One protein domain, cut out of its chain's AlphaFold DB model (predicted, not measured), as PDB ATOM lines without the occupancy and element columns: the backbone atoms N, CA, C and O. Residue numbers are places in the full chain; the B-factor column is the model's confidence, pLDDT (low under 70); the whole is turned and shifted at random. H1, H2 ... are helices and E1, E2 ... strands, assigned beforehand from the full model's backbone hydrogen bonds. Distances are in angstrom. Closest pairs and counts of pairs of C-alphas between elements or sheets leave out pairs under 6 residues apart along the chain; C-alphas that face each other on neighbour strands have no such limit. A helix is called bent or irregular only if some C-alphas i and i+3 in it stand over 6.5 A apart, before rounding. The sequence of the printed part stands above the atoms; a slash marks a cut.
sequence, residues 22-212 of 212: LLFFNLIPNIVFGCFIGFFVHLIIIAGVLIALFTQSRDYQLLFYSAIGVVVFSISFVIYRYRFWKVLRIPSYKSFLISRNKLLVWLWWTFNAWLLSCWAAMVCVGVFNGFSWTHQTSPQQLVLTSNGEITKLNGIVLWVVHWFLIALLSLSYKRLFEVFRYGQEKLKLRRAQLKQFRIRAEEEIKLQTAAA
ATOM      1  N   LEU A  22     110.889 122.701 127.513       45.03
ATOM      2  CA  LEU A  22     111.466 121.420 127.921       45.03
ATOM      3  C   LEU A  22     110.472 120.247 127.983       45.03
ATOM      4  O   LEU A  22     110.873 119.129 127.679       45.03
ATOM      5  N   LEU A  23     109.196 120.465 128.327       45.75
ATOM      6  CA  LEU A  23     108.208 119.372 128.353       45.75
ATOM      7  C   LEU A  23     107.843 118.917 126.935       45.75
ATOM      8  O   LEU A  23     107.858 117.723 126.656       45.75
ATOM      9  N   PHE A  24     107.635 119.860 126.013       46.38
ATOM     10  CA  PHE A  24     107.403 119.559 124.597       46.38
ATOM     11  C   PHE A  24     108.644 118.908 123.958       46.38
ATOM     12  O   PHE A  24     108.529 117.951 123.196       46.38
ATOM     13  N   PHE A  25     109.847 119.363 124.335       45.41
ATOM     14  CA  PHE A  25     111.111 118.805 123.841       45.41
ATOM     15  C   PHE A  25     111.481 117.431 124.409       45.41
ATOM     16  O   PHE A  25     112.288 116.763 123.778       45.41
ATOM     17  N   ASN A  26     110.902 116.990 125.531       47.84
ATOM     18  CA  ASN A  26     111.059 115.621 126.040       47.84
ATOM     19  C   ASN A  26     109.931 114.688 125.567       47.84
ATOM     20  O   ASN A  26     110.168 113.508 125.316       47.84
ATOM     21  N   LEU A  27     108.711 115.212 125.409       50.53
ATOM     22  CA  LEU A  27     107.545 114.424 125.011       50.53
ATOM     23  C   LEU A  27     107.642 113.954 123.555       50.53
ATOM     24  O   LEU A  27     107.402 112.784 123.275       50.53
ATOM     25  N   ILE A  28     108.053 114.836 122.635       52.59
ATOM     26  CA  ILE A  28     108.200 114.471 121.222       52.59
ATOM     27  C   ILE A  28     109.230 113.344 121.036       52.59
ATOM     28  O   ILE A  28     108.872 112.366 120.392       52.59
ATOM     29  N   PRO A  29     110.472 113.398 121.564       53.03
ATOM     30  CA  PRO A  29     111.409 112.291 121.401       53.03
ATOM     31  C   PRO A  29     110.913 110.988 122.022       53.03
ATOM     32  O   PRO A  29     111.124 109.959 121.399       53.03
ATOM     33  N   ASN A  30     110.200 111.003 123.152       54.69
ATOM     34  CA  ASN A  30     109.626 109.781 123.727       54.69
ATOM     35  C   ASN A  30     108.496 109.197 122.868       54.69
ATOM     36  O   ASN A  30     108.484 107.995 122.622       54.69
ATOM     37  N   ILE A  31     107.581 110.032 122.363       58.97
ATOM     38  CA  ILE A  31     106.505 109.596 121.458       58.97
ATOM     39  C   ILE A  31     107.096 109.087 120.145       58.97
ATOM     40  O   ILE A  31     106.719 108.028 119.663       58.97
ATOM     41  N   VAL A  32     108.065 109.808 119.584       56.06
ATOM     42  CA  VAL A  32     108.761 109.428 118.356       56.06
ATOM     43  C   VAL A  32     109.515 108.113 118.555       56.06
ATOM     44  O   VAL A  32     109.413 107.232 117.711       56.06
ATOM     45  N   PHE A  33     110.205 107.932 119.685       57.00
ATOM     46  CA  PHE A  33     110.880 106.678 120.029       57.00
ATOM     47  C   PHE A  33     109.881 105.526 120.210       57.00
ATOM     48  O   PHE A  33     110.108 104.443 119.681       57.00
ATOM     49  N   GLY A  34     108.739 105.769 120.862       57.66
ATOM     50  CA  GLY A  34     107.645 104.803 120.993       57.66
ATOM     51  C   GLY A  34     107.021 104.412 119.649       57.66
ATOM     52  O   GLY A  34     106.886 103.227 119.358       57.66
ATOM     53  N   CYS A  35     106.723 105.381 118.777       60.06
ATOM     54  CA  CYS A  35     106.253 105.129 117.412       60.06
ATOM     55  C   CYS A  35     107.291 104.367 116.584       60.06
ATOM     56  O   CYS A  35     106.926 103.516 115.778       60.06
ATOM     57  N   PHE A  36     108.582 104.631 116.790       58.66
ATOM     58  CA  PHE A  36     109.655 103.918 116.105       58.66
ATOM     59  C   PHE A  36     109.820 102.478 116.577       58.66
ATOM     60  O   PHE A  36     110.013 101.598 115.742       58.66
ATOM     61  N   ILE A  37     109.690 102.223 117.879       64.69
ATOM     62  CA  ILE A  37     109.593 100.858 118.405       64.69
ATOM     63  C   ILE A  37     108.354 100.172 117.819       64.69
ATOM     64  O   ILE A  37     108.460  99.052 117.335       64.69
ATOM     65  N   GLY A  38     107.207 100.854 117.770       58.81
ATOM     66  CA  GLY A  38     105.982 100.326 117.160       58.81
ATOM     67  C   GLY A  38     106.143  99.982 115.673       58.81
ATOM     68  O   GLY A  38     105.688  98.926 115.235       58.81
ATOM     69  N   PHE A  39     106.843 100.824 114.908       59.16
ATOM     70  CA  PHE A  39     107.175 100.571 113.503       59.16
ATOM     71  C   PHE A  39     108.147  99.399 113.349       59.16
ATOM     72  O   PHE A  39     108.004  98.593 112.438       59.16
ATOM     73  N   PHE A  40     109.109  99.262 114.263       58.03
ATOM     74  CA  PHE A  40     110.035  98.133 114.289       58.03
ATOM     75  C   PHE A  40     109.321  96.817 114.611       58.03
ATOM     76  O   PHE A  40     109.559  95.821 113.941       58.03
ATOM     77  N   VAL A  41     108.384  96.824 115.561       65.06
ATOM     78  CA  VAL A  41     107.519  95.670 115.848       65.06
ATOM     79  C   VAL A  41     106.667  95.321 114.626       65.06
ATOM     80  O   VAL A  41     106.579  94.155 114.268       65.06
ATOM     81  N   HIS A  42     106.112  96.309 113.919       64.12
ATOM     82  CA  HIS A  42     105.380  96.064 112.670       64.12
ATOM     83  C   HIS A  42     106.272  95.492 111.565       64.12
ATOM     84  O   HIS A  42     105.865  94.562 110.877       64.12
ATOM     85  N   LEU A  43     107.494  96.000 111.405       62.75
ATOM     86  CA  LEU A  43     108.474  95.444 110.473       62.75
ATOM     87  C   LEU A  43     108.881  94.018 110.860       62.75
ATOM     88  O   LEU A  43     109.054  93.190 109.970       62.75
ATOM     89  N   ILE A  44     108.982  93.715 112.159       64.25
ATOM     90  CA  ILE A  44     109.183  92.352 112.662       64.25
ATOM     91  C   ILE A  44     108.001  91.462 112.304       64.25
ATOM     92  O   ILE A  44     108.217  90.348 111.849       64.25
ATOM     93  N   ILE A  45     106.769  91.944 112.459       66.56
ATOM     94  CA  ILE A  45     105.565  91.186 112.105       66.56
ATOM     95  C   ILE A  45     105.523  90.934 110.595       66.56
ATOM     96  O   ILE A  45     105.322  89.802 110.180       66.56
ATOM     97  N   ILE A  46     105.783  91.947 109.764       65.94
ATOM     98  CA  ILE A  46     105.806  91.812 108.298       65.94
ATOM     99  C   ILE A  46     106.922  90.861 107.852       65.94
ATOM    100  O   ILE A  46     106.690  89.990 107.018       65.94
ATOM    101  N   ALA A  47     108.123  90.993 108.417       62.97
ATOM    102  CA  ALA A  47     109.229  90.080 108.148       62.97
ATOM    103  C   ALA A  47     108.929  88.665 108.658       62.97
ATOM    104  O   ALA A  47     109.255  87.701 107.979       62.97
ATOM    105  N   GLY A  48     108.256  88.533 109.801       62.84
ATOM    106  CA  GLY A  48     107.771  87.268 110.342       62.84
ATOM    107  C   GLY A  48     106.736  86.610 109.435       62.84
ATOM    108  O   GLY A  48     106.822  85.413 109.201       62.84
ATOM    109  N   VAL A  49     105.826  87.386 108.843       65.44
ATOM    110  CA  VAL A  49     104.873  86.908 107.829       65.44
ATOM    111  C   VAL A  49     105.609  86.470 106.562       65.44
ATOM    112  O   VAL A  49     105.332  85.398 106.041       65.44
ATOM    113  N   LEU A  50     106.584  87.248 106.086       62.22
ATOM    114  CA  LEU A  50     107.434  86.874 104.949       62.22
ATOM    115  C   LEU A  50     108.204  85.579 105.221       62.22
ATOM    116  O   LEU A  50     108.195  84.680 104.390       62.22
ATOM    117  N   ILE A  51     108.824  85.453 106.392       62.75
ATOM    118  CA  ILE A  51     109.502  84.229 106.816       62.75
ATOM    119  C   ILE A  51     108.491  83.084 106.837       62.75
ATOM    120  O   ILE A  51     108.731  82.107 106.146       62.75
ATOM    121  N   ALA A  52     107.336  83.240 107.491       61.84
ATOM    122  CA  ALA A  52     106.281  82.225 107.564       61.84
ATOM    123  C   ALA A  52     105.735  81.788 106.192       61.84
ATOM    124  O   ALA A  52     105.353  80.632 106.038       61.84
ATOM    125  N   LEU A  53     105.716  82.677 105.195       64.81
ATOM    126  CA  LEU A  53     105.319  82.347 103.821       64.81
ATOM    127  C   LEU A  53     106.370  81.501 103.087       64.81
ATOM    128  O   LEU A  53     106.009  80.690 102.236       64.81
ATOM    129  N   PHE A  54     107.657  81.678 103.397       61.19
ATOM    130  CA  PHE A  54     108.765  80.974 102.737       61.19
ATOM    131  C   PHE A  54     109.296  79.768 103.523       61.19
ATOM    132  O   PHE A  54     109.916  78.873 102.947       61.19
ATOM    133  N   THR A  55     109.057  79.713 104.828       60.50
ATOM    134  CA  THR A  55     109.327  78.557 105.678       60.50
ATOM    135  C   THR A  55     108.080  77.688 105.722       60.50
ATOM    136  O   THR A  55     107.041  78.151 106.180       60.50
ATOM    137  N   GLN A  56     108.162  76.446 105.241       57.22
ATOM    138  CA  GLN A  56     107.046  75.494 105.246       57.22
ATOM    139  C   GLN A  56     106.544  75.226 106.680       57.22
ATOM    140  O   GLN A  56     106.998  74.296 107.339       57.22
ATOM    141  N   SER A  57     105.598  76.043 107.148       53.25
ATOM    142  CA  SER A  57     104.613  75.709 108.185       53.25
ATOM    143  C   SER A  57     105.177  75.175 109.515       53.25
ATOM    144  O   SER A  57     104.601  74.249 110.085       53.25
ATOM    145  N   ARG A  58     106.301  75.705 110.028       63.09
ATOM    146  CA  ARG A  58     106.859  75.276 111.328       63.09
ATOM    147  C   ARG A  58     107.162  76.455 112.250       63.09
ATOM    148  O   ARG A  58     108.093  77.224 112.008       63.09
ATOM    149  N   ASP A  59     106.430  76.530 113.362       65.44
ATOM    150  CA  ASP A  59     106.525  77.578 114.396       65.44
ATOM    151  C   ASP A  59     107.960  77.801 114.915       65.44
ATOM    152  O   ASP A  59     108.375  78.925 115.208       65.44
ATOM    153  N   TYR A  60     108.762  76.734 114.961       72.69
ATOM    154  CA  TYR A  60     110.156  76.763 115.413       72.69
ATOM    155  C   TYR A  60     111.077  77.598 114.514       72.69
ATOM    156  O   TYR A  60     112.002  78.243 115.008       72.69
ATOM    157  N   GLN A  61     110.825  77.617 113.200       73.50
ATOM    158  CA  GLN A  61     111.617  78.409 112.258       73.50
ATOM    159  C   GLN A  61     111.349  79.903 112.467       73.50
ATOM    160  O   GLN A  61     112.290  80.691 112.557       73.50
ATOM    161  N   LEU A  62     110.081  80.290 112.639       73.88
ATOM    162  CA  LEU A  62     109.701  81.673 112.929       73.88
ATOM    163  C   LEU A  62     110.351  82.175 114.226       73.88
ATOM    164  O   LEU A  62     110.902  83.280 114.255       73.88
ATOM    165  N   LEU A  63     110.326  81.357 115.280       76.88
ATOM    166  CA  LEU A  63     110.931  81.691 116.570       76.88
ATOM    167  C   LEU A  63     112.452  81.858 116.450       76.88
ATOM    168  O   LEU A  63     112.998  82.837 116.959       76.88
ATOM    169  N   PHE A  64     113.123  80.965 115.719       81.56
ATOM    170  CA  PHE A  64     114.563  81.041 115.474       81.56
ATOM    171  C   PHE A  64     114.964  82.341 114.753       81.56
ATOM    172  O   PHE A  64     115.817  83.085 115.244       81.56
ATOM    173  N   TYR A  65     114.315  82.678 113.635       80.44
ATOM    174  CA  TYR A  65     114.641  83.900 112.886       80.44
ATOM    175  C   TYR A  65     114.245  85.186 113.630       80.44
ATOM    176  O   TYR A  65     114.942  86.201 113.533       80.44
ATOM    177  N   SER A  66     113.178  85.145 114.432       79.44
ATOM    178  CA  SER A  66     112.796  86.259 115.310       79.44
ATOM    179  C   SER A  66     113.825  86.479 116.422       79.44
ATOM    180  O   SER A  66     114.192  87.621 116.704       79.44
ATOM    181  N   ALA A  67     114.358  85.403 117.011       82.50
ATOM    182  CA  ALA A  67     115.413  85.479 118.020       82.50
ATOM    183  C   ALA A  67     116.702  86.102 117.459       82.50
ATOM    184  O   ALA A  67     117.298  86.960 118.114       82.50
ATOM    185  N   ILE A  68     117.084  85.767 116.218       85.81
ATOM    186  CA  ILE A  68     118.189  86.448 115.515       85.81
ATOM    187  C   ILE A  68     117.930  87.960 115.448       85.81
ATOM    188  O   ILE A  68     118.842  88.754 115.680       85.81
ATOM    189  N   GLY A  69     116.688  88.374 115.197       81.56
ATOM    190  CA  GLY A  69     116.300  89.786 115.173       81.56
ATOM    191  C   GLY A  69     116.491  90.492 116.502       81.56
ATOM    192  O   GLY A  69     117.048  91.589 116.533       81.56
ATOM    193  N   VAL A  70     116.115  89.848 117.606       80.44
ATOM    194  CA  VAL A  70     116.336  90.380 118.960       80.44
ATOM    195  C   VAL A  70     117.829  90.545 119.250       80.44
ATOM    196  O   VAL A  70     118.240  91.581 119.782       80.44
ATOM    197  N   VAL A  71     118.657  89.571 118.863       85.06
ATOM    198  CA  VAL A  71     120.118  89.635 119.041       85.06
ATOM    199  C   VAL A  71     120.716  90.779 118.221       85.06
ATOM    200  O   VAL A  71     121.409  91.635 118.773       85.06
ATOM    201  N   VAL A  72     120.401  90.850 116.923       87.19
ATOM    202  CA  VAL A  72     120.893  91.912 116.030       87.19
ATOM    203  C   VAL A  72     120.442  93.287 116.514       87.19
ATOM    204  O   VAL A  72     121.248  94.220 116.560       87.19
ATOM    205  N   PHE A  73     119.182  93.421 116.932       82.69
ATOM    206  CA  PHE A  73     118.662  94.661 117.496       82.69
ATOM    207  C   PHE A  73     119.416  95.066 118.761       82.69
ATOM    208  O   PHE A  73     119.826  96.218 118.874       82.69
ATOM    209  N   SER A  74     119.651  94.132 119.683       81.00
ATOM    210  CA  SER A  74     120.350  94.405 120.943       81.00
ATOM    211  C   SER A  74     121.779  94.896 120.700       81.00
ATOM    212  O   SER A  74     122.176  95.931 121.238       81.00
ATOM    213  N   ILE A  75     122.528  94.216 119.824       86.19
ATOM    214  CA  ILE A  75     123.889  94.620 119.436       86.19
ATOM    215  C   ILE A  75     123.860  96.008 118.781       86.19
ATOM    216  O   ILE A  75     124.593  96.918 119.180       86.19
ATOM    217  N   SER A  76     122.974  96.197 117.802       82.50
ATOM    218  CA  SER A  76     122.834  97.459 117.076       82.50
ATOM    219  C   SER A  76     122.441  98.616 117.999       82.50
ATOM    220  O   SER A  76     122.955  99.729 117.868       82.50
ATOM    221  N   PHE A  77     121.568  98.362 118.973       79.06
ATOM    222  CA  PHE A  77     121.124  99.341 119.956       79.06
ATOM    223  C   PHE A  77     122.262  99.776 120.881       79.06
ATOM    224  O   PHE A  77     122.424 100.974 121.118       79.06
ATOM    225  N   VAL A  78     123.094  98.840 121.352       81.69
ATOM    226  CA  VAL A  78     124.280  99.166 122.161       81.69
ATOM    227  C   VAL A  78     125.240 100.064 121.376       81.69
ATOM    228  O   VAL A  78     125.664 101.105 121.886       81.69
ATOM    229  N   ILE A  79     125.515  99.729 120.110       83.88
ATOM    230  CA  ILE A  79     126.376 100.533 119.225       83.88
ATOM    231  C   ILE A  79     125.786 101.934 119.008       83.88
ATOM    232  O   ILE A  79     126.496 102.939 119.117       83.88
ATOM    233  N   TYR A  80     124.483 102.024 118.724       78.06
ATOM    234  CA  TYR A  80     123.787 103.298 118.541       78.06
ATOM    235  C   TYR A  80     123.854 104.164 119.795       78.06
ATOM    236  O   TYR A  80     124.238 105.336 119.724       78.06
ATOM    237  N   ARG A  81     123.541 103.580 120.954       74.25
ATOM    238  CA  ARG A  81     123.581 104.271 122.239       74.25
ATOM    239  C   ARG A  81     124.977 104.813 122.509       74.25
ATOM    240  O   ARG A  81     125.091 105.995 122.818       74.25
ATOM    241  N   TYR A  82     126.024 104.006 122.328       79.62
ATOM    242  CA  TYR A  82     127.410 104.433 122.530       79.62
ATOM    243  C   TYR A  82     127.804 105.588 121.594       79.62
ATOM    244  O   TYR A  82     128.359 106.598 122.033       79.62
ATOM    245  N   ARG A  83     127.451 105.492 120.307       78.38
ATOM    246  CA  ARG A  83     127.825 106.483 119.286       78.38
ATOM    247  C   ARG A  83     127.091 107.819 119.424       78.38
ATOM    248  O   ARG A  83     127.679 108.865 119.150       78.38
ATOM    249  N   PHE A  84     125.819 107.806 119.826       70.00
ATOM    250  CA  PHE A  84     124.967 109.003 119.847       70.00
ATOM    251  C   PHE A  84     124.663 109.539 121.253       70.00
ATOM    252  O   PHE A  84     123.995 110.568 121.370       70.00
ATOM    253  N   TRP A  85     125.219 108.933 122.309       67.81
ATOM    254  CA  TRP A  85     125.032 109.354 123.705       67.81
ATOM    255  C   TRP A  85     125.252 110.858 123.924       67.81
ATOM    256  O   TRP A  85     124.446 111.532 124.562       67.81
ATOM    257  N   LYS A  86     126.320 111.415 123.337       64.56
ATOM    258  CA  LYS A  86     126.667 112.842 123.467       64.56
ATOM    259  C   LYS A  86     125.632 113.770 122.820       64.56
ATOM    260  O   LYS A  86     125.394 114.859 123.330       64.56
ATOM    261  N   VAL A  87     125.007 113.341 121.720       61.97
ATOM    262  CA  VAL A  87     123.987 114.119 120.992       61.97
ATOM    263  C   VAL A  87     122.634 114.037 121.699       61.97
ATOM    264  O   VAL A  87     121.920 115.034 121.761       61.97
ATOM    265  N   LEU A  88     122.310 112.875 122.274       60.47
ATOM    266  CA  LEU A  88     121.075 112.639 123.028       60.47
ATOM    267  C   LEU A  88     121.057 113.365 124.384       60.47
ATOM    268  O   LEU A  88     119.988 113.707 124.877       60.47
ATOM    269  N   ARG A  89     122.228 113.643 124.977       59.59
ATOM    270  CA  ARG A  89     122.347 114.302 126.290       59.59
ATOM    271  C   ARG A  89     122.052 115.808 126.268       59.59
ATOM    272  O   ARG A  89     121.772 116.372 127.320       59.59
ATOM    273  N   ILE A  90     122.135 116.472 125.112       59.88
ATOM    274  CA  ILE A  90     121.994 117.933 125.007       59.88
ATOM    275  C   ILE A  90     120.587 118.273 124.485       59.88
ATOM    276  O   ILE A  90     120.341 118.123 123.282       59.88
ATOM    277  N   PRO A  91     119.668 118.768 125.338       58.78
ATOM    278  CA  PRO A  91     118.314 119.113 124.922       58.78
ATOM    279  C   PRO A  91     118.329 120.412 124.104       58.78
ATOM    280  O   PRO A  91     118.299 121.515 124.645       58.78
ATOM    281  N   SER A  92     118.393 120.296 122.775       64.56
ATOM    282  CA  SER A  92     118.231 121.423 121.848       64.56
ATOM    283  C   SER A  92     117.395 121.014 120.634       64.56
ATOM    284  O   SER A  92     117.459 119.868 120.195       64.56
ATOM    285  N   TYR A  93     116.643 121.947 120.038       59.19
ATOM    286  CA  TYR A  93     115.826 121.669 118.845       59.19
ATOM    287  C   TYR A  93     116.660 121.180 117.647       59.19
ATOM    288  O   TYR A  93     116.252 120.285 116.907       59.19
ATOM    289  N   LYS A  94     117.875 121.719 117.487       62.62
ATOM    290  CA  LYS A  94     118.815 121.296 116.441       62.62
ATOM    291  C   LYS A  94     119.340 119.880 116.712       62.62
ATOM    292  O   LYS A  94     119.375 119.064 115.795       62.62
ATOM    293  N   SER A  95     119.669 119.569 117.970       61.00
ATOM    294  CA  SER A  95     120.046 118.215 118.407       61.00
ATOM    295  C   SER A  95     118.900 117.223 118.212       61.00
ATOM    296  O   SER A  95     119.131 116.120 117.729       61.00
ATOM    297  N   PHE A  96     117.661 117.629 118.500       62.88
ATOM    298  CA  PHE A  96     116.463 116.815 118.309       62.88
ATOM    299  C   PHE A  96     116.262 116.437 116.832       62.88
ATOM    300  O   PHE A  96     116.166 115.249 116.514       62.88
ATOM    301  N   LEU A  97     116.300 117.416 115.917       64.81
ATOM    302  CA  LEU A  97     116.171 117.174 114.472       64.81
ATOM    303  C   LEU A  97     117.273 116.251 113.929       64.81
ATOM    304  O   LEU A  97     116.995 115.359 113.124       64.81
ATOM    305  N   ILE A  98     118.515 116.436 114.386       66.81
ATOM    306  CA  ILE A  98     119.644 115.574 114.016       66.81
ATOM    307  C   ILE A  98     119.442 114.159 114.577       66.81
ATOM    308  O   ILE A  98     119.630 113.188 113.843       66.81
ATOM    309  N   SER A  99     119.017 114.028 115.837       67.81
ATOM    310  CA  SER A  99     118.793 112.727 116.478       67.81
ATOM    311  C   SER A  99     117.721 111.908 115.757       67.81
ATOM    312  O   SER A  99     117.933 110.723 115.523       67.81
ATOM    313  N   ARG A 100     116.634 112.543 115.286       68.56
ATOM    314  CA  ARG A 100     115.544 111.882 114.552       68.56
ATOM    315  C   ARG A 100     116.021 111.258 113.243       68.56
ATOM    316  O   ARG A 100     115.749 110.092 112.979       68.56
ATOM    317  N   ASN A 101     116.744 112.016 112.417       70.12
ATOM    318  CA  ASN A 101     117.248 111.485 111.147       70.12
ATOM    319  C   ASN A 101     118.287 110.377 111.382       70.12
ATOM    320  O   ASN A 101     118.314 109.393 110.651       70.12
ATOM    321  N   LYS A 102     119.123 110.506 112.421       73.94
ATOM    322  CA  LYS A 102     120.078 109.456 112.804       73.94
ATOM    323  C   LYS A 102     119.383 108.200 113.332       73.94
ATOM    324  O   LYS A 102     119.856 107.107 113.044       73.94
ATOM    325  N   LEU A 103     118.273 108.350 114.053       72.88
ATOM    326  CA  LEU A 103     117.443 107.249 114.542       72.88
ATOM    327  C   LEU A 103     116.787 106.484 113.382       72.88
ATOM    328  O   LEU A 103     116.887 105.265 113.334       72.88
ATOM    329  N   LEU A 104     116.212 107.193 112.405       71.38
ATOM    330  CA  LEU A 104     115.651 106.594 111.185       71.38
ATOM    331  C   LEU A 104     116.687 105.778 110.407       71.38
ATOM    332  O   LEU A 104     116.437 104.634 110.042       71.38
ATOM    333  N   VAL A 105     117.867 106.362 110.183       77.88
ATOM    334  CA  VAL A 105     118.968 105.679 109.491       77.88
ATOM    335  C   VAL A 105     119.423 104.452 110.282       77.88
ATOM    336  O   VAL A 105     119.659 103.402 109.696       77.88
ATOM    337  N   TRP A 106     119.525 104.554 111.607       82.81
ATOM    338  CA  TRP A 106     119.885 103.418 112.453       82.81
ATOM    339  C   TRP A 106     118.861 102.278 112.383       82.81
ATOM    340  O   TRP A 106     119.256 101.125 112.207       82.81
ATOM    341  N   LEU A 107     117.563 102.583 112.464       75.75
ATOM    342  CA  LEU A 107     116.496 101.586 112.339       75.75
ATOM    343  C   LEU A 107     116.544 100.887 110.984       75.75
ATOM    344  O   LEU A 107     116.511  99.660 110.924       75.75
ATOM    345  N   TRP A 108     116.699 101.664 109.910       78.38
ATOM    346  CA  TRP A 108     116.842 101.139 108.556       78.38
ATOM    347  C   TRP A 108     117.995 100.134 108.454       78.38
ATOM    348  O   TRP A 108     117.816  99.021 107.965       78.38
ATOM    349  N   TRP A 109     119.179 100.493 108.952       83.44
ATOM    350  CA  TRP A 109     120.338  99.601 108.913       83.44
ATOM    351  C   TRP A 109     120.181  98.376 109.813       83.44
ATOM    352  O   TRP A 109     120.606  97.292 109.428       83.44
ATOM    353  N   THR A 110     119.534  98.522 110.969       84.19
ATOM    354  CA  THR A 110     119.277  97.406 111.893       84.19
ATOM    355  C   THR A 110     118.343  96.374 111.267       84.19
ATOM    356  O   THR A 110     118.607  95.179 111.354       84.19
ATOM    357  N   PHE A 111     117.291  96.827 110.581       80.06
ATOM    358  CA  PHE A 111     116.369  95.943 109.874       80.06
ATOM    359  C   PHE A 111     117.054  95.187 108.723       80.06
ATOM    360  O   PHE A 111     116.916  93.972 108.618       80.06
ATOM    361  N   ASN A 112     117.864  95.876 107.910       84.69
ATOM    362  CA  ASN A 112     118.633  95.221 106.842       84.69
ATOM    363  C   ASN A 112     119.651  94.213 107.398       84.69
ATOM    364  O   ASN A 112     119.785  93.112 106.871       84.69
ATOM    365  N   ALA A 113     120.344  94.558 108.489       86.88
ATOM    366  CA  ALA A 113     121.283  93.647 109.141       86.88
ATOM    367  C   ALA A 113     120.585  92.386 109.670       86.88
ATOM    368  O   ALA A 113     121.130  91.288 109.561       86.88
ATOM    369  N   TRP A 114     119.369  92.528 110.205       86.62
ATOM    370  CA  TRP A 114     118.581  91.390 110.662       86.62
ATOM    371  C   TRP A 114     118.184  90.471 109.502       86.62
ATOM    372  O   TRP A 114     118.435  89.269 109.581       86.62
ATOM    373  N   LEU A 115     117.644  91.020 108.409       84.44
ATOM    374  CA  LEU A 115     117.279  90.229 107.230       84.44
ATOM    375  C   LEU A 115     118.491  89.510 106.629       84.44
ATOM    376  O   LEU A 115     118.430  88.304 106.412       84.44
ATOM    377  N   LEU A 116     119.618  90.206 106.460       88.50
ATOM    378  CA  LEU A 116     120.879  89.596 106.022       88.50
ATOM    379  C   LEU A 116     121.309  88.437 106.926       88.50
ATOM    380  O   LEU A 116     121.717  87.391 106.425       88.50
ATOM    381  N   SER A 117     121.187  88.607 108.245       88.25
ATOM    382  CA  SER A 117     121.514  87.558 109.214       88.25
ATOM    383  C   SER A 117     120.568  86.363 109.093       88.25
ATOM    384  O   SER A 117     121.015  85.227 109.208       88.25
ATOM    385  N   CYS A 118     119.284  86.591 108.805       86.38
ATOM    386  CA  CYS A 118     118.315  85.518 108.573       86.38
ATOM    387  C   CYS A 118     118.620  84.739 107.291       86.38
ATOM    388  O   CYS A 118     118.601  83.511 107.311       86.38
ATOM    389  N   TRP A 119     118.965  85.425 106.198       87.25
ATOM    390  CA  TRP A 119     119.348  84.771 104.943       87.25
ATOM    391  C   TRP A 119     120.634  83.962 105.098       87.25
ATOM    392  O   TRP A 119     120.688  82.805 104.687       87.25
ATOM    393  N   ALA A 120     121.641  84.528 105.763       87.62
ATOM    394  CA  ALA A 120     122.869  83.810 106.086       87.62
ATOM    395  C   ALA A 120     122.589  82.585 106.972       87.62
ATOM    396  O   ALA A 120     123.099  81.499 106.705       87.62
ATOM    397  N   ALA A 121     121.722  82.731 107.977       86.69
ATOM    398  CA  ALA A 121     121.319  81.628 108.837       86.69
ATOM    399  C   ALA A 121     120.575  80.526 108.064       86.69
ATOM    400  O   ALA A 121     120.847  79.359 108.316       86.69
ATOM    401  N   MET A 122     119.721  80.858 107.088       86.00
ATOM    402  CA  MET A 122     119.092  79.869 106.195       86.00
ATOM    403  C   MET A 122     120.134  79.073 105.404       86.00
ATOM    404  O   MET A 122     120.037  77.850 105.316       86.00
ATOM    405  N   VAL A 123     121.165  79.741 104.873       86.56
ATOM    406  CA  VAL A 123     122.267  79.064 104.174       86.56
ATOM    407  C   VAL A 123     123.013  78.126 105.121       86.56
ATOM    408  O   VAL A 123     123.204  76.960 104.785       86.56
ATOM    409  N   CYS A 124     123.377  78.584 106.321       86.50
ATOM    410  CA  CYS A 124     124.044  77.745 107.318       86.50
ATOM    411  C   CYS A 124     123.171  76.559 107.753       86.50
ATOM    412  O   CYS A 124     123.649  75.429 107.785       86.50
ATOM    413  N   VAL A 125     121.887  76.782 108.031       86.31
ATOM    414  CA  VAL A 125     120.927  75.726 108.383       86.31
ATOM    415  C   VAL A 125     120.799  74.702 107.256       86.31
ATOM    416  O   VAL A 125     120.761  73.506 107.534       86.31
ATOM    417  N   GLY A 126     120.771  75.140 105.996       82.62
ATOM    418  CA  GLY A 126     120.733  74.246 104.842       82.62
ATOM    419  C   GLY A 126     122.026  73.451 104.635       82.62
ATOM    420  O   GLY A 126     121.968  72.279 104.286       82.62
ATOM    421  N   VAL A 127     123.192  74.058 104.887       84.69
ATOM    422  CA  VAL A 127     124.510  73.401 104.760       84.69
ATOM    423  C   VAL A 127     124.763  72.399 105.887       84.69
ATOM    424  O   VAL A 127     125.253  71.304 105.637       84.69
ATOM    425  N   PHE A 128     124.421  72.760 107.123       82.56
ATOM    426  CA  PHE A 128     124.671  71.947 108.316       82.56
ATOM    427  C   PHE A 128     123.462  71.106 108.738       82.56
ATOM    428  O   PHE A 128     123.446  70.591 109.855       82.56
ATOM    429  N   ASN A 129     122.440  70.988 107.884       71.69
ATOM    430  CA  ASN A 129     121.227  70.219 108.162       71.69
ATOM    431  C   ASN A 129     120.620  70.551 109.543       71.69
ATOM    432  O   ASN A 129     120.429  69.685 110.390       71.69
ATOM    433  N   GLY A 130     120.340  71.832 109.795       66.69
ATOM    434  CA  GLY A 130     119.581  72.273 110.971       66.69
ATOM    435  C   GLY A 130     120.283  72.122 112.319       66.69
ATOM    436  O   GLY A 130     119.591  71.965 113.322       66.69
ATOM    437  N   PHE A 131     121.623  72.169 112.352       72.62
ATOM    438  CA  PHE A 131     122.436  71.999 113.571       72.62
ATOM    439  C   PHE A 131     122.143  70.686 114.317       72.62
ATOM    440  O   PHE A 131     122.268  70.617 115.537       72.62
ATOM    441  N   SER A 132     121.703  69.655 113.586       67.31
ATOM    442  CA  SER A 132     121.269  68.365 114.141       67.31
ATOM    443  C   SER A 132     120.128  68.462 115.166       67.31
ATOM    444  O   SER A 132     119.894  67.518 115.917       67.31
ATOM    445  N   TRP A 133     119.380  69.569 115.195       74.00
ATOM    446  CA  TRP A 133     118.156  69.658 115.984       74.00
ATOM    447  C   TRP A 133     117.040  68.892 115.289       74.00
ATOM    448  O   TRP A 133     116.589  69.272 114.208       74.00
ATOM    449  N   THR A 134     116.584  67.819 115.926       76.62
ATOM    450  CA  THR A 134     115.511  66.950 115.442       76.62
ATOM    451  C   THR A 134     114.240  67.136 116.263       76.62
ATOM    452  O   THR A 134     114.271  67.592 117.409       76.62
ATOM    453  N   HIS A 135     113.089  66.845 115.657       68.88
ATOM    454  CA  HIS A 135     111.825  66.876 116.382       68.88
ATOM    455  C   HIS A 135     111.831  65.810 117.481       68.88
ATOM    456  O   HIS A 135     112.130  64.648 117.214       68.88
ATOM    457  N   GLN A 136     111.415  66.180 118.698       70.69
ATOM    458  CA  GLN A 136     111.284  65.237 119.819       70.69
ATOM    459  C   GLN A 136     110.375  64.043 119.482       70.69
ATOM    460  O   GLN A 136     110.599  62.939 119.961       70.69
ATOM    461  N   THR A 137     109.367  64.256 118.633       72.19
ATOM    462  CA  THR A 137     108.401  63.237 118.200       72.19
ATOM    463  C   THR A 137     108.797  62.510 116.912       72.19
ATOM    464  O   THR A 137     108.208  61.483 116.590       72.19
ATOM    465  N   SER A 138     109.780  63.012 116.159       68.06
ATOM    466  CA  SER A 138     110.248  62.405 114.908       68.06
ATOM    467  C   SER A 138     111.741  62.696 114.716       68.06
ATOM    468  O   SER A 138     112.103  63.718 114.126       68.06
ATOM    469  N   PRO A 139     112.634  61.804 115.182       64.69
ATOM    470  CA  PRO A 139     114.079  62.024 115.113       64.69
ATOM    471  C   PRO A 139     114.632  62.058 113.679       64.69
ATOM    472  O   PRO A 139     115.764  62.477 113.468       64.69
ATOM    473  N   GLN A 140     113.838  61.649 112.685       66.31
ATOM    474  CA  GLN A 140     114.192  61.705 111.263       66.31
ATOM    475  C   GLN A 140     113.920  63.080 110.634       66.31
ATOM    476  O   GLN A 140     114.405  63.361 109.541       66.31
ATOM    477  N   GLN A 141     113.150  63.947 111.303       68.06
ATOM    478  CA  GLN A 141     112.832  65.283 110.812       68.06
ATOM    479  C   GLN A 141     113.622  66.346 111.568       68.06
ATOM    480  O   GLN A 141     113.515  66.479 112.789       68.06
ATOM    481  N   LEU A 142     114.367  67.157 110.824       71.38
ATOM    482  CA  LEU A 142     115.089  68.294 111.376       71.38
ATOM    483  C   LEU A 142     114.115  69.449 111.657       71.38
ATOM    484  O   LEU A 142     113.205  69.736 110.878       71.38
ATOM    485  N   VAL A 143     114.300  70.113 112.796       70.44
ATOM    486  CA  VAL A 143     113.402  71.166 113.305       70.44
ATOM    487  C   VAL A 143     113.469  72.415 112.432       70.44
ATOM    488  O   VAL A 143     112.457  73.068 112.182       70.44
ATOM    489  N   LEU A 144     114.670  72.741 111.951       72.00
ATOM    490  CA  LEU A 144     114.948  73.978 111.223       72.00
ATOM    491  C   LEU A 144     114.928  73.818 109.699       72.00
ATOM    492  O   LEU A 144     114.983  74.824 108.996       72.00
ATOM    493  N   THR A 145     114.827  72.597 109.166       73.75
ATOM    494  CA  THR A 145     114.774  72.340 107.719       73.75
ATOM    495  C   THR A 145     114.137  70.982 107.420       73.75
ATOM    496  O   THR A 145     114.467  69.997 108.059       73.75
ATOM    497  N   SER A 146     113.227  70.893 106.449       70.31
ATOM    498  CA  SER A 146     112.745  69.602 105.924       70.31
ATOM    499  C   SER A 146     113.633  69.085 104.787       70.31
ATOM    500  O   SER A 146     113.796  67.879 104.627       70.31
ATOM    501  N   ASN A 147     114.236  70.000 104.022       78.25
ATOM    502  CA  ASN A 147     115.185  69.718 102.951       78.25
ATOM    503  C   ASN A 147     116.323  70.753 102.994       78.25
ATOM    504  O   ASN A 147     116.114  71.949 102.745       78.25
ATOM    505  N   GLY A 148     117.531  70.292 103.333       78.94
ATOM    506  CA  GLY A 148     118.719  71.138 103.467       78.94
ATOM    507  C   GLY A 148     119.087  71.870 102.175       78.94
ATOM    508  O   GLY A 148     119.395  73.062 102.216       78.94
ATOM    509  N   GLU A 149     118.967  71.212 101.019       82.75
ATOM    510  CA  GLU A 149     119.339  71.793  99.724       82.75
ATOM    511  C   GLU A 149     118.414  72.941  99.319       82.75
ATOM    512  O   GLU A 149     118.891  74.019  98.957       82.75
ATOM    513  N   ILE A 150     117.099  72.741  99.451       83.00
ATOM    514  CA  ILE A 150     116.098  73.774  99.145       83.00
ATOM    515  C   ILE A 150     116.260  74.961 100.097       83.00
ATOM    516  O   ILE A 150     116.247  76.113  99.664       83.00
ATOM    517  N   THR A 151     116.477  74.700 101.388       82.94
ATOM    518  CA  THR A 151     116.673  75.759 102.390       82.94
ATOM    519  C   THR A 151     117.932  76.578 102.098       82.94
ATOM    520  O   THR A 151     117.897  77.810 102.156       82.94
ATOM    521  N   LYS A 152     119.024  75.913 101.698       84.06
ATOM    522  CA  LYS A 152     120.262  76.574 101.269       84.06
ATOM    523  C   LYS A 152     120.021  77.459 100.047       84.06
ATOM    524  O   LYS A 152     120.440  78.615 100.041       84.06
ATOM    525  N   LEU A 153     119.346  76.928  99.026       85.62
ATOM    526  CA  LEU A 153     119.067  77.654  97.789       85.62
ATOM    527  C   LEU A 153     118.189  78.882  98.054       85.62
ATOM    528  O   LEU A 153     118.534  79.977  97.614       85.62
ATOM    529  N   ASN A 154     117.120  78.728  98.837       83.06
ATOM    530  CA  ASN A 154     116.244  79.831  99.226       83.06
ATOM    531  C   ASN A 154     117.008  80.921  99.985       83.06
ATOM    532  O   ASN A 154     116.845  82.101  99.679       83.06
ATOM    533  N   GLY A 155     117.891  80.541 100.916       84.50
ATOM    534  CA  GLY A 155     118.763  81.486 101.615       84.50
ATOM    535  C   GLY A 155     119.651  82.293 100.661       84.50
ATOM    536  O   GLY A 155     119.719  83.515 100.780       84.50
ATOM    537  N   ILE A 156     120.276  81.639  99.672       86.81
ATOM    538  CA  ILE A 156     121.113  82.308  98.659       86.81
ATOM    539  C   ILE A 156     120.275  83.254  97.790       86.81
ATOM    540  O   ILE A 156     120.660  84.407  97.594       86.81
ATOM    541  N   VAL A 157     119.129  82.793  97.283       85.31
ATOM    542  CA  VAL A 157     118.251  83.596  96.419       85.31
ATOM    543  C   VAL A 157     117.765  84.841  97.159       85.31
ATOM    544  O   VAL A 157     117.903  85.952  96.648       85.31
ATOM    545  N   LEU A 158     117.255  84.680  98.383       84.81
ATOM    546  CA  LEU A 158     116.768  85.796  99.194       84.81
ATOM    547  C   LEU A 158     117.897  86.762  99.555       84.81
ATOM    548  O   LEU A 158     117.693  87.974  99.510       84.81
ATOM    549  N   TRP A 159     119.103  86.257  99.823       87.88
ATOM    550  CA  TRP A 159     120.279  87.092 100.055       87.88
ATOM    551  C   TRP A 159     120.633  87.962  98.840       87.88
ATOM    552  O   TRP A 159     120.815  89.173  98.988       87.88
ATOM    553  N   VAL A 160     120.673  87.379  97.636       87.25
ATOM    554  CA  VAL A 160     120.967  88.105  96.386       87.25
ATOM    555  C   VAL A 160     119.886  89.146  96.083       87.25
ATOM    556  O   VAL A 160     120.206  90.307  95.818       87.25
ATOM    557  N   VAL A 161     118.607  88.766  96.176       84.38
ATOM    558  CA  VAL A 161     117.474  89.685  95.974       84.38
ATOM    559  C   VAL A 161     117.531  90.839  96.975       84.38
ATOM    560  O   VAL A 161     117.333  91.996  96.604       84.38
ATOM    561  N   HIS A 162     117.851  90.555  98.237       85.25
ATOM    562  CA  HIS A 162     117.943  91.573  99.275       85.25
ATOM    563  C   HIS A 162     119.073  92.580  99.006       85.25
ATOM    564  O   HIS A 162     118.849  93.788  99.101       85.25
ATOM    565  N   TRP A 163     120.257  92.120  98.588       86.12
ATOM    566  CA  TRP A 163     121.350  93.010  98.177       86.12
ATOM    567  C   TRP A 163     120.984  93.890  96.985       86.12
ATOM    568  O   TRP A 163     121.283  95.088  96.983       86.12
ATOM    569  N   PHE A 164     120.297  93.321  95.997       82.88
ATOM    570  CA  PHE A 164     119.814  94.071  94.845       82.88
ATOM    571  C   PHE A 164     118.816  95.167  95.253       82.88
ATOM    572  O   PHE A 164     118.945  96.317  94.828       82.88
ATOM    573  N   LEU A 165     117.876  94.853  96.152       79.50
ATOM    574  CA  LEU A 165     116.935  95.831  96.705       79.50
ATOM    575  C   LEU A 165     117.649  96.949  97.473       79.50
ATOM    576  O   LEU A 165     117.326  98.121  97.275       79.50
ATOM    577  N   ILE A 166     118.648  96.625  98.302       84.12
ATOM    578  CA  ILE A 166     119.455  97.630  99.013       84.12
ATOM    579  C   ILE A 166     120.153  98.563  98.020       84.12
ATOM    580  O   ILE A 166     120.148  99.783  98.219       84.12
ATOM    581  N   ALA A 167     120.740  98.021  96.950       78.31
ATOM    582  CA  ALA A 167     121.414  98.815  95.928       78.31
ATOM    583  C   ALA A 167     120.439  99.773  95.222       78.31
ATOM    584  O   ALA A 167     120.711 100.974  95.137       78.31
ATOM    585  N   LEU A 168     119.272  99.273  94.800       75.50
ATOM    586  CA  LEU A 168     118.218 100.081  94.179       75.50
ATOM    587  C   LEU A 168     117.710 101.189  95.107       75.50
ATOM    588  O   LEU A 168     117.634 102.353  94.709       75.50
ATOM    589  N   LEU A 169     117.397 100.852  96.358       76.12
ATOM    590  CA  LEU A 169     116.906 101.812  97.349       76.12
ATOM    591  C   LEU A 169     117.961 102.872  97.678       76.12
ATOM    592  O   LEU A 169     117.626 104.046  97.825       76.12
ATOM    593  N   SER A 170     119.238 102.490  97.722       77.06
ATOM    594  CA  SER A 170     120.348 103.425  97.934       77.06
ATOM    595  C   SER A 170     120.487 104.422  96.782       77.06
ATOM    596  O   SER A 170     120.724 105.612  97.016       77.06
ATOM    597  N   LEU A 171     120.310 103.965  95.539       77.06
ATOM    598  CA  LEU A 171     120.320 104.825  94.355       77.06
ATOM    599  C   LEU A 171     119.135 105.803  94.365       77.06
ATOM    600  O   LEU A 171     119.317 107.007  94.166       77.06
ATOM    601  N   SER A 172     117.939 105.297  94.667       71.00
ATOM    602  CA  SER A 172     116.714 106.093  94.787       71.00
ATOM    603  C   SER A 172     116.811 107.138  95.899       71.00
ATOM    604  O   SER A 172     116.440 108.292  95.693       71.00
ATOM    605  N   TYR A 173     117.382 106.779  97.054       73.56
ATOM    606  CA  TYR A 173     117.593 107.706  98.165       73.56
ATOM    607  C   TYR A 173     118.529 108.862  97.787       73.56
ATOM    608  O   TYR A 173     118.234 110.013  98.111       73.56
ATOM    609  N   LYS A 174     119.631 108.589  97.068       75.75
ATOM    610  CA  LYS A 174     120.551 109.640  96.590       75.75
ATOM    611  C   LYS A 174     119.837 110.638  95.679       75.75
ATOM    612  O   LYS A 174     119.902 111.838  95.937       75.75
ATOM    613  N   ARG A 175     119.092 110.144  94.684       74.69
ATOM    614  CA  ARG A 175     118.315 110.998  93.769       74.69
ATOM    615  C   ARG A 175     117.263 111.820  94.512       74.69
ATOM    616  O   ARG A 175     117.128 113.017  94.279       74.69
ATOM    617  N   LEU A 176     116.543 111.204  95.448       70.06
ATOM    618  CA  LEU A 176     115.531 111.897  96.239       70.06
ATOM    619  C   LEU A 176     116.152 113.012  97.100       70.06
ATOM    620  O   LEU A 176     115.604 114.111  97.194       70.06
ATOM    621  N   PHE A 177     117.318 112.759  97.701       75.25
ATOM    622  CA  PHE A 177     118.042 113.758  98.485       75.25
ATOM    623  C   PHE A 177     118.488 114.956  97.635       75.25
ATOM    624  O   PHE A 177     118.373 116.097  98.084       75.25
ATOM    625  N   GLU A 178     118.943 114.724  96.401       77.56
ATOM    626  CA  GLU A 178     119.284 115.790  95.451       77.56
ATOM    627  C   GLU A 178     118.073 116.664  95.109       77.56
ATOM    628  O   GLU A 178     118.172 117.891  95.160       77.56
ATOM    629  N   VAL A 179     116.907 116.053  94.869       75.56
ATOM    630  CA  VAL A 179     115.649 116.779  94.628       75.56
ATOM    631  C   VAL A 179     115.279 117.657  95.826       75.56
ATOM    632  O   VAL A 179     114.963 118.840  95.662       75.56
ATOM    633  N   PHE A 180     115.371 117.128  97.049       71.75
ATOM    634  CA  PHE A 180     115.112 117.918  98.255       71.75
ATOM    635  C   PHE A 180     116.121 119.054  98.439       71.75
ATOM    636  O   PHE A 180     115.727 120.158  98.825       71.75
ATOM    637  N   ARG A 181     117.407 118.820  98.151       75.94
ATOM    638  CA  ARG A 181     118.449 119.851  98.250       75.94
ATOM    639  C   ARG A 181     118.196 120.983  97.258       75.94
ATOM    640  O   ARG A 181     118.197 122.146  97.657       75.94
ATOM    641  N   TYR A 182     117.875 120.640  96.016       83.06
ATOM    642  CA  TYR A 182     117.493 121.599  94.986       83.06
ATOM    643  C   TYR A 182     116.264 122.430  95.398       83.06
ATOM    644  O   TYR A 182     116.259 123.658  95.287       83.06
ATOM    645  N   GLY A 183     115.237 121.785  95.960       79.44
ATOM    646  CA  GLY A 183     114.061 122.474  96.497       79.44
ATOM    647  C   GLY A 183     114.401 123.440  97.639       79.44
ATOM    648  O   GLY A 183     113.910 124.572  97.668       79.44
ATOM    649  N   GLN A 184     115.281 123.035  98.561       77.12
ATOM    650  CA  GLN A 184     115.743 123.896  99.655       77.12
ATOM    651  C   GLN A 184     116.520 125.116  99.155       77.12
ATOM    652  O   GLN A 184     116.319 126.215  99.677       77.12
ATOM    653  N   GLU A 185     117.389 124.947  98.161       83.62
ATOM    654  CA  GLU A 185     118.131 126.048  97.543       83.62
ATOM    655  C   GLU A 185     117.182 127.047  96.872       83.62
ATOM    656  O   GLU A 185     117.246 128.242  97.174       83.62
ATOM    657  N   LYS A 186     116.208 126.568  96.083       84.19
ATOM    658  CA  LYS A 186     115.169 127.432  95.494       84.19
ATOM    659  C   LYS A 186     114.356 128.183  96.548       84.19
ATOM    660  O   LYS A 186     114.090 129.374  96.385       84.19
ATOM    661  N   LEU A 187     113.968 127.525  97.642       79.75
ATOM    662  CA  LEU A 187     113.218 128.167  98.728       79.75
ATOM    663  C   LEU A 187     114.045 129.229  99.460       79.75
ATOM    664  O   LEU A 187     113.510 130.284  99.805       79.75
ATOM    665  N   LYS A 188     115.342 128.985  99.688       83.00
ATOM    666  CA  LYS A 188     116.251 129.992 100.257       83.00
ATOM    667  C   LYS A 188     116.363 131.208  99.347       83.00
ATOM    668  O   LYS A 188     116.250 132.330  99.837       83.00
ATOM    669  N   LEU A 189     116.522 130.981  98.046       87.38
ATOM    670  CA  LEU A 189     116.647 132.045  97.057       87.38
ATOM    671  C   LEU A 189     115.371 132.899  96.989       87.38
ATOM    672  O   LEU A 189     115.446 134.118  97.113       87.38
ATOM    673  N   ARG A 190     114.189 132.268  96.947       81.88
ATOM    674  CA  ARG A 190     112.900 132.982  97.005       81.88
ATOM    675  C   ARG A 190     112.713 133.773  98.299       81.88
ATOM    676  O   ARG A 190     112.222 134.894  98.260       81.88
ATOM    677  N   ARG A 191     113.122 133.231  99.453       83.94
ATOM    678  CA  ARG A 191     113.078 133.967 100.731       83.94
ATOM    679  C   ARG A 191     114.007 135.180 100.732       83.94
ATOM    680  O   ARG A 191     113.641 136.205 101.296       83.94
ATOM    681  N   ALA A 192     115.191 135.067 100.131       85.44
ATOM    682  CA  ALA A 192     116.116 136.189  99.997       85.44
ATOM    683  C   ALA A 192     115.537 137.281  99.083       85.44
ATOM    684  O   ALA A 192     115.542 138.448  99.464       85.44
ATOM    685  N   GLN A 193     114.946 136.895  97.949       85.75
ATOM    686  CA  GLN A 193     114.256 137.815  97.039       85.75
ATOM    687  C   GLN A 193     113.075 138.519  97.724       85.75
ATOM    688  O   GLN A 193     112.992 139.738  97.686       85.75
ATOM    689  N   LEU A 194     112.210 137.785  98.434       85.44
ATOM    690  CA  LEU A 194     111.101 138.362  99.213       85.44
ATOM    691  C   LEU A 194     111.575 139.372 100.265       85.44
ATOM    692  O   LEU A 194     110.939 140.404 100.453       85.44
ATOM    693  N   LYS A 195     112.701 139.101 100.936       87.50
ATOM    694  CA  LYS A 195     113.308 140.066 101.863       87.50
ATOM    695  C   LYS A 195     113.796 141.318 101.140       87.50
ATOM    696  O   LYS A 195     113.553 142.407 101.639       87.50
ATOM    697  N   GLN A 196     114.441 141.176  99.983       83.94
ATOM    698  CA  GLN A 196     114.888 142.320  99.182       83.94
ATOM    699  C   GLN A 196     113.711 143.166  98.678       83.94
ATOM    700  O   GLN A 196     113.763 144.383  98.799       83.94
ATOM    701  N   PHE A 197     112.636 142.542  98.185       85.44
ATOM    702  CA  PHE A 197     111.419 143.258  97.784       85.44
ATOM    703  C   PHE A 197     110.780 144.005  98.951       85.44
ATOM    704  O   PHE A 197     110.396 145.158  98.800       85.44
ATOM    705  N   ARG A 198     110.709 143.374 100.127       85.31
ATOM    706  CA  ARG A 198     110.182 144.022 101.328       85.31
ATOM    707  C   ARG A 198     111.020 145.231 101.751       85.31
ATOM    708  O   ARG A 198     110.444 146.263 102.059       85.31
ATOM    709  N   ILE A 199     112.349 145.111 101.748       84.81
ATOM    710  CA  ILE A 199     113.248 146.221 102.104       84.81
ATOM    711  C   ILE A 199     113.077 147.387 101.122       84.81
ATOM    712  O   ILE A 199     112.907 148.516 101.561       84.81
ATOM    713  N   ARG A 200     113.027 147.111  99.811       82.31
ATOM    714  CA  ARG A 200     112.806 148.146  98.787       82.31
ATOM    715  C   ARG A 200     111.450 148.838  98.931       82.31
ATOM    716  O   ARG A 200     111.386 150.056  98.871       82.31
ATOM    717  N   ALA A 201     110.384 148.080  99.189       80.06
ATOM    718  CA  ALA A 201     109.062 148.656  99.436       80.06
ATOM    719  C   ALA A 201     109.037 149.526 100.710       80.06
ATOM    720  O   ALA A 201     108.419 150.585 100.729       80.06
ATOM    721  N   GLU A 202     109.733 149.112 101.776       82.25
ATOM    722  CA  GLU A 202     109.878 149.910 103.002       82.25
ATOM    723  C   GLU A 202     110.701 151.199 102.766       82.25
ATOM    724  O   GLU A 202     110.415 152.224 103.386       82.25
ATOM    725  N   GLU A 203     111.691 151.182 101.868       79.19
ATOM    726  CA  GLU A 203     112.459 152.365 101.448       79.19
ATOM    727  C   GLU A 203     111.626 153.333 100.593       79.19
ATOM    728  O   GLU A 203     111.637 154.536 100.853       79.19
ATOM    729  N   GLU A 204     110.848 152.827  99.633       74.44
ATOM    730  CA  GLU A 204     109.945 153.634  98.800       74.44
ATOM    731  C   GLU A 204     108.865 154.336  99.634       74.44
ATOM    732  O   GLU A 204     108.628 155.531  99.457       74.44
ATOM    733  N   ILE A 205     108.265 153.638 100.608       73.56
ATOM    734  CA  ILE A 205     107.287 154.236 101.530       73.56
ATOM    735  C   ILE A 205     107.939 155.343 102.366       73.56
ATOM    736  O   ILE A 205     107.355 156.413 102.534       73.56
ATOM    737  N   LYS A 206     109.162 155.133 102.872       70.06
ATOM    738  CA  LYS A 206     109.887 156.167 103.627       70.06
ATOM    739  C   LYS A 206     110.194 157.397 102.778       70.06
ATOM    740  O   LYS A 206     110.051 158.506 103.279       70.06
ATOM    741  N   LEU A 207     110.580 157.213 101.517       70.75
ATOM    742  CA  LEU A 207     110.826 158.314 100.583       70.75
ATOM    743  C   LEU A 207     109.545 159.104 100.285       70.75
ATOM    744  O   LEU A 207     109.575 160.327 100.318       70.75
ATOM    745  N   GLN A 208     108.416 158.424 100.070       69.62
ATOM    746  CA  GLN A 208     107.120 159.085  99.870       69.62
ATOM    747  C   GLN A 208     106.645 159.831 101.121       69.62
ATOM    748  O   GLN A 208     106.108 160.924 101.010       69.62
ATOM    749  N   THR A 209     106.884 159.273 102.310       64.94
ATOM    750  CA  THR A 209     106.509 159.909 103.584       64.94
ATOM    751  C   THR A 209     107.419 161.093 103.934       64.94
ATOM    752  O   THR A 209     106.999 161.980 104.658       64.94
ATOM    753  N   ALA A 210     108.665 161.111 103.448       60.84
ATOM    754  CA  ALA A 210     109.599 162.224 103.638       60.84
ATOM    755  C   ALA A 210     109.440 163.341 102.589       60.84
ATOM    756  O   ALA A 210     109.935 164.446 102.797       60.84
ATOM    757  N   ALA A 211     108.804 163.038 101.453       56.09
ATOM    758  CA  ALA A 211     108.482 163.991 100.392       56.09
ATOM    759  C   ALA A 211     107.080 164.622 100.538       56.09
ATOM    760  O   ALA A 211     106.762 165.542  99.785       56.09
ATOM    761  N   ALA A 212     106.260 164.114 101.464       52.88
ATOM    762  CA  ALA A 212     104.962 164.660 101.865       52.88
ATOM    763  C   ALA A 212     105.104 165.526 103.123       52.88
ATOM    764  O   ALA A 212     104.366 166.530 103.216       52.88
TER     765      ALA A 212
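This is residues 22 to 212 of the 212 residues of an uncharacterized protein of Candidatus Mycoplasma haemominutum 'Birmingham 1' (UniProt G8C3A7). A very long helix, H4, packs with its first part on one end of a bundle of three helices, H1, H2 and H3, and then runs on as a free arm, residues 167 to 212, which makes much of the length. The small strand E1 sits in the turn between H3 and H4, at the far end from that arm. The printed part has 191 residues, mostly helix, in the order H1, H2, H3, E1, H4. It is extended, with a radius of gyration of the C-alphas of 26.4 A, and spans 104 by 36 by 25 A.

H4, residues 148 to 211, is 93.5 A long and ends with C-alpha 211 at (108.482, 163.991, 100.392). H3, residues 93 to 127, is 51.0 A long. H1, residues 22 to 54, is 47.7 A long and begins with C-alpha 22 at (111.466, 121.420, 127.921). H2, residues 59 to 88, is 38.9 A long; it is irregular, with C-alphas 83 and 86 7.7 A apart, and has a kink of 48 degrees near residue 82. E1, residues 138 to 142, pairs with no named strand.

H4 touches H3 with residues 148 to 162 alone, at a shallow tilt of 13 degrees, opposite ways; the closest C-alphas, of Gly 126 and Gly 148, are 4.0 A apart. H3, the hub, touches H2 in a helical hairpin, closest at the C-alphas of Gly 69 and Trp 114, 5.3 A. H1 and H2 form another, closest at the C-alphas of Ala 52 and Leu 62, 6.4 A. H1 touches H3, the same way at 18 degrees, a shallow tilt; the closest C-alphas are those of Phe 25 and Tyr 93, 7.4 A. H1, H2 and H3 are an up and down bundle, each running against the one before. H1 and H4 are only just apart, at 8.3 A. Every O i to N i+4 pair is within hydrogen-bond range in H3 and H4, 28 of 29 in H1 and 24 of 26 in H2.

The C-alphas farthest apart, of Pro 139 and Ala 212, are 103.9 A apart. The body without the free stretch spans 62 by 32 by 24 A. The printed part has no cut and no long link. Its mean pLDDT is 73.5, with 66 residues under 70, among them 22 to 59 and 85 to 100.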